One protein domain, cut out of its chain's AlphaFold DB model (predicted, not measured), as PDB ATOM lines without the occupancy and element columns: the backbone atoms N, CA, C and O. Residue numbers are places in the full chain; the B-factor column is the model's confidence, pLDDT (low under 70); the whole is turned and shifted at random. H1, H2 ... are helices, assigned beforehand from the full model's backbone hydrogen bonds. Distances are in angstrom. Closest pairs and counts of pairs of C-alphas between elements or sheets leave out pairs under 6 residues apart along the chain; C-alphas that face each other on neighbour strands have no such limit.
ATOM      1  N   ALA A  75     134.295 146.193 156.863       90.44
ATOM      2  CA  ALA A  75     133.948 147.619 156.742       90.44
ATOM      3  C   ALA A  75     133.385 148.233 158.046       90.44
ATOM      4  O   ALA A  75     132.903 149.364 158.042       90.44
ATOM      5  N   PHE A  76     133.397 147.473 159.143       91.50
ATOM      6  CA  PHE A  76     132.833 147.827 160.442       91.50
ATOM      7  C   PHE A  76     133.883 147.630 161.533       91.50
ATOM      8  O   PHE A  76     134.756 146.773 161.393       91.50
ATOM      9  N   ALA A  77     133.743 148.384 162.625       91.25
ATOM     10  CA  ALA A  77     134.669 148.342 163.749       91.25
ATOM     11  C   ALA A  77     134.763 146.946 164.386       91.25
ATOM     12  O   ALA A  77     133.758 146.235 164.507       91.25
ATOM     13  N   HIS A  78     135.955 146.580 164.856       90.88
ATOM     14  CA  HIS A  78     136.200 145.330 165.570       90.88
ATOM     15  C   HIS A  78     137.047 145.516 166.837       90.88
ATOM     16  O   HIS A  78     137.854 146.430 166.961       90.88
ATOM     17  N   ALA A  79     136.886 144.600 167.798       90.44
ATOM     18  CA  ALA A  79     137.489 144.716 169.132       90.44
ATOM     19  C   ALA A  79     139.031 144.754 169.139       90.44
ATOM     20  O   ALA A  79     139.626 145.240 170.098       90.44
ATOM     21  N   ASP A  80     139.684 144.235 168.095       90.62
ATOM     22  CA  ASP A  80     141.149 144.293 167.991       90.62
ATOM     23  C   ASP A  80     141.683 145.720 167.759       90.62
ATOM     24  O   ASP A  80     142.838 145.975 168.090       90.62
ATOM     25  N   GLU A  81     140.860 146.662 167.276       92.12
ATOM     26  CA  GLU A  81     141.248 148.077 167.144       92.12
ATOM     27  C   GLU A  81     141.537 148.712 168.514       92.12
ATOM     28  O   GLU A  81     142.575 149.346 168.694       92.12
ATOM     29  N   GLU A  82     140.674 148.472 169.507       92.12
ATOM     30  CA  GLU A  82     140.855 148.980 170.875       92.12
ATOM     31  C   GLU A  82     142.083 148.354 171.547       92.12
ATOM     32  O   GLU A  82     142.880 149.044 172.177       92.12
ATOM     33  N   ARG A  83     142.299 147.045 171.354       92.19
ATOM     34  CA  ARG A  83     143.495 146.357 171.876       92.19
ATOM     35  C   ARG A  83     144.780 146.936 171.286       92.19
ATOM     36  O   ARG A  83     145.774 147.085 171.995       92.19
ATOM     37  N   ALA A  84     144.771 147.260 169.992       91.81
ATOM     38  CA  ALA A  84     145.900 147.905 169.335       91.81
ATOM     39  C   ALA A  84     146.123 149.335 169.860       91.81
ATOM     40  O   ALA A  84     147.270 149.732 170.069       91.81
ATOM     41  N   ALA A  85     145.050 150.091 170.112       92.38
ATOM     42  CA  ALA A  85     145.123 151.423 170.710       92.38
ATOM     43  C   ALA A  85     145.732 151.388 172.121       92.38
ATOM     44  O   ALA A  85     146.674 152.129 172.403       92.38
ATOM     45  N   GLU A  86     145.269 150.475 172.978       90.56
ATOM     46  CA  GLU A  86     145.788 150.294 174.339       90.56
ATOM     47  C   GLU A  86     147.292 149.974 174.336       90.56
ATOM     48  O   GLU A  86     148.072 150.591 175.070       90.56
ATOM     49  N   ALA A  87     147.724 149.067 173.453       90.12
ATOM     50  CA  ALA A  87     149.130 148.692 173.312       90.12
ATOM     51  C   ALA A  87     150.033 149.870 172.897       90.12
ATOM     52  O   ALA A  87     151.199 149.918 173.298       90.12
ATOM     53  N   LEU A  88     149.513 150.827 172.120       87.56
ATOM     54  CA  LEU A  88     150.233 152.041 171.724       87.56
ATOM     55  C   LEU A  88     150.266 153.099 172.830       87.56
ATOM     56  O   LEU A  88     151.282 153.781 172.996       87.56
ATOM     57  N   SER A  89     149.176 153.243 173.582       82.12
ATOM     58  CA  SER A  89     149.055 154.236 174.651       82.12
ATOM     59  C   SER A  89     149.877 153.882 175.890       82.12
ATOM     60  O   SER A  89     150.451 154.779 176.508       82.12
ATOM     61  N   ALA A  90     150.011 152.595 176.225       77.56
ATOM     62  CA  ALA A  90     150.740 152.138 177.411       77.56
ATOM     63  C   ALA A  90     152.202 152.648 177.516       77.56
ATOM     64  O   ALA A  90     152.580 153.135 178.585       77.56
ATOM     65  N   PRO A  91     153.042 152.589 176.462       77.38
ATOM     66  CA  PRO A  91     154.407 153.120 176.514       77.38
ATOM     67  C   PRO A  91     154.498 154.635 176.265       77.38
ATOM     68  O   PRO A  91     155.507 155.251 176.611       77.38
ATOM     69  N   CYS A  92     153.477 155.253 175.666       72.75
ATOM     70  CA  CYS A  92     153.550 156.603 175.107       72.75
ATOM     71  C   CYS A  92     152.944 157.684 176.013       72.75
ATOM     72  O   CYS A  92     152.362 158.613 175.473       72.75
ATOM     73  N   GLY A  93     153.083 157.583 177.345       71.62
ATOM     74  CA  GLY A  93     152.786 158.597 178.385       71.62
ATOM     75  C   GLY A  93     151.683 159.642 178.092       71.62
ATOM     76  O   GLY A  93     150.607 159.559 178.678       71.62
ATOM     77  N   PRO A  94     151.932 160.664 177.247       74.88
ATOM     78  CA  PRO A  94     150.925 161.635 176.784       74.88
ATOM     79  C   PRO A  94     149.856 161.140 175.775       74.88
ATOM     80  O   PRO A  94     148.941 161.904 175.468       74.88
ATOM     81  N   LEU A  95     149.943 159.930 175.215       82.00
ATOM     82  CA  LEU A  95     149.033 159.442 174.169       82.00
ATOM     83  C   LEU A  95     147.705 158.936 174.763       82.00
ATOM     84  O   LEU A  95     147.579 157.773 175.142       82.00
ATOM     85  N   GLN A  96     146.712 159.824 174.834       82.94
ATOM     86  CA  GLN A  96     145.408 159.543 175.456       82.94
ATOM     87  C   GLN A  96     144.383 158.902 174.509       82.94
ATOM     88  O   GLN A  96     143.472 158.222 174.966       82.94
ATOM     89  N   SER A  97     144.512 159.136 173.204       87.50
ATOM     90  CA  SER A  97     143.599 158.637 172.173       87.50
ATOM     91  C   SER A  97     144.335 158.512 170.847       87.50
ATOM     92  O   SER A  97     145.230 159.314 170.561       87.50
ATOM     93  N   VAL A  98     143.931 157.553 170.017       90.19
ATOM     94  CA  VAL A  98     144.527 157.317 168.698       90.19
ATOM     95  C   VAL A  98     143.454 157.178 167.629       90.19
ATOM     96  O   VAL A  98     142.323 156.789 167.904       90.19
ATOM     97  N   ILE A  99     143.845 157.464 166.394       91.50
ATOM     98  CA  ILE A  99     143.110 157.101 165.189       91.50
ATOM     99  C   ILE A  99     144.094 156.417 164.244       91.50
ATOM    100  O   ILE A  99     145.200 156.916 164.022       91.50
ATOM    101  N   PHE A 100     143.716 155.252 163.724       92.56
ATOM    102  CA  PHE A 100     144.545 154.501 162.791       92.56
ATOM    103  C   PHE A 100     144.338 155.008 161.360       92.56
ATOM    104  O   PHE A 100     143.213 155.215 160.914       92.56
ATOM    105  N   THR A 101     145.438 155.186 160.633       94.44
ATOM    106  CA  THR A 101     145.459 155.469 159.189       94.44
ATOM    107  C   THR A 101     146.301 154.411 158.478       94.44
ATOM    108  O   THR A 101     147.011 153.640 159.125       94.44
ATOM    109  N   ASN A 102     146.255 154.358 157.145       91.75
ATOM    110  CA  ASN A 102     146.999 153.345 156.392       91.75
ATOM    111  C   ASN A 102     148.453 153.761 156.142       91.75
ATOM    112  O   ASN A 102     149.336 152.911 156.024       91.75
ATOM    113  N   PHE A 103     148.715 155.069 156.059       91.69
ATOM    114  CA  PHE A 103     150.047 155.598 155.775       91.69
ATOM    115  C   PHE A 103     150.410 156.793 156.661       91.69
ATOM    116  O   PHE A 103     149.556 157.576 157.079       91.69
ATOM    117  N   GLY A 104     151.714 156.986 156.882       91.94
ATOM    118  CA  GLY A 104     152.228 158.103 157.680       91.94
ATOM    119  C   GLY A 104     151.910 159.481 157.089       91.94
ATOM    120  O   GLY A 104     151.674 160.422 157.836       91.94
ATOM    121  N   SER A 105     151.834 159.611 155.760       93.25
ATOM    122  CA  SER A 105     151.411 160.864 155.121       93.25
ATOM    123  C   SER A 105     149.962 161.230 155.451       93.25
ATOM    124  O   SER A 105     149.669 162.408 155.623       93.25
ATOM    125  N   GLU A 106     149.070 160.241 155.575       94.25
ATOM    126  CA  GLU A 106     147.683 160.462 156.003       94.25
ATOM    127  C   GLU A 106     147.627 160.863 157.474       94.25
ATOM    128  O   GLU A 106     146.906 161.794 157.813       94.25
ATOM    129  N   ALA A 107     148.434 160.224 158.328       93.62
ATOM    130  CA  ALA A 107     148.528 160.590 159.738       93.62
ATOM    131  C   ALA A 107     148.994 162.046 159.911       93.62
ATOM    132  O   ALA A 107     148.387 162.806 160.660       93.62
ATOM    133  N   VAL A 108     150.034 162.463 159.177       94.62
ATOM    134  CA  VAL A 108     150.528 163.852 159.204       94.62
ATOM    135  C   VAL A 108     149.496 164.819 158.633       94.62
ATOM    136  O   VAL A 108     149.298 165.893 159.195       94.62
ATOM    137  N   HIS A 109     148.826 164.452 157.539       94.31
ATOM    138  CA  HIS A 109     147.760 165.273 156.975       94.31
ATOM    139  C   HIS A 109     146.630 165.481 157.987       94.31
ATOM    140  O   HIS A 109     146.259 166.621 158.244       94.31
ATOM    141  N   LEU A 110     146.149 164.397 158.605       92.56
ATOM    142  CA  LEU A 110     145.088 164.426 159.608       92.56
ATOM    143  C   LEU A 110     145.487 165.219 160.857       92.56
ATOM    144  O   LEU A 110     144.655 165.913 161.417       92.56
ATOM    145  N   ALA A 111     146.752 165.145 161.277       90.38
ATOM    146  CA  ALA A 111     147.258 165.921 162.407       90.38
ATOM    147  C   ALA A 111     147.388 167.425 162.100       90.38
ATOM    148  O   ALA A 111     147.336 168.244 163.015       90.38
ATOM    149  N   ALA A 112     147.608 167.788 160.832       92.50
ATOM    150  CA  ALA A 112     147.758 169.175 160.401       92.50
ATOM    151  C   ALA A 112     146.415 169.879 160.148       92.50
ATOM    152  O   ALA A 112     146.351 171.109 160.208       92.50
ATOM    153  N   VAL A 113     145.358 169.123 159.846       86.75
ATOM    154  CA  VAL A 113     143.984 169.634 159.763       86.75
ATOM    155  C   VAL A 113     143.304 169.486 161.126       86.75
ATOM    156  O   VAL A 113     143.704 168.638 161.919       86.75
ATOM    157  N   GLU A 114     142.318 170.328 161.456       67.94
ATOM    158  CA  GLU A 114     141.626 170.188 162.747       67.94
ATOM    159  C   GLU A 114     141.062 168.763 162.896       67.94
ATOM    160  O   GLU A 114     140.374 168.284 161.988       67.94
ATOM    161  N   PRO A 115     141.344 168.072 164.016       63.03
ATOM    162  CA  PRO A 115     140.865 166.718 164.209       63.03
ATOM    163  C   PRO A 115     139.339 166.720 164.283       63.03
ATOM    164  O   PRO A 115     138.737 167.567 164.947       63.03
ATOM    165  N   VAL A 116     138.722 165.737 163.626       59.41
ATOM    166  CA  VAL A 116     137.305 165.418 163.822       59.41
ATOM    167  C   VAL A 116     137.130 165.082 165.306       59.41
ATOM    168  O   VAL A 116     137.674 164.083 165.775       59.41
ATOM    169  N   ARG A 117     136.454 165.964 166.048       56.66
ATOM    170  CA  ARG A 117     136.012 165.721 167.427       56.66
ATOM    171  C   ARG A 117     134.665 165.021 167.434       56.66
ATOM    172  O   ARG A 117     133.822 165.387 166.584       56.66
TER     173      ARG A 117
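What this domain is: This is residues 75 to 117 of the 117 residues of an uncharacterized protein of Mesorhizobium sp. LNJC391B00 (UniProt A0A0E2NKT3). What shape does the backbone make? It is a loose, open arrangement of two short helices, H1 and H2, set well apart, with a long link that folds back past H1 before it crosses to H2; residues 75 to 80, at the start of the printed part, stick out. What is it built of, and how large is it? The printed part has 43 residues with two named helices, H1 then H2 along the chain, and no named strand; the class is all helix, though under half of the residues, 20 of 43, are in named elements. It is loose, with a radius of gyration of the C-alphas of 11.5 A and spans of 31 by 26 by 21 A.

How they stand to each other: How do the two helices stand to each other? H1, residues 79 to 89, and H2, residues 104 to 112, are apart: no C-alpha of the one is within 8 A of the other. What joins them? Residues 90 to 103, 14 residues with no named element, form a long link. Are their backbones well formed? In H1 and H2 every O i to N i+4 pair is within hydrogen-bond range.

Where its parts are: Where is the longest helix? H1 runs from C-alpha 79 at (137.489, 144.716, 169.132) to C-alpha 89 at (149.055, 154.236, 174.651), 16.0 A. Where is the other? H2 runs 12.2 A from C-alpha 104 to C-alpha 112, which is at (147.758, 169.175, 160.401).

The domain as a whole: Which points are farthest apart? The two C-alphas farthest apart are those of Ala 75 and Gly 93, 30.7 A. What stands free? Residues 75 to 80, of which 79 and 80 belong to H1, stand free. Is there a cut, and where is confidence low? The printed part has no cut and ends at Arg 117, the chain's last residue. Its mean pLDDT is 86.2, and residues 114 to 117 are under 70.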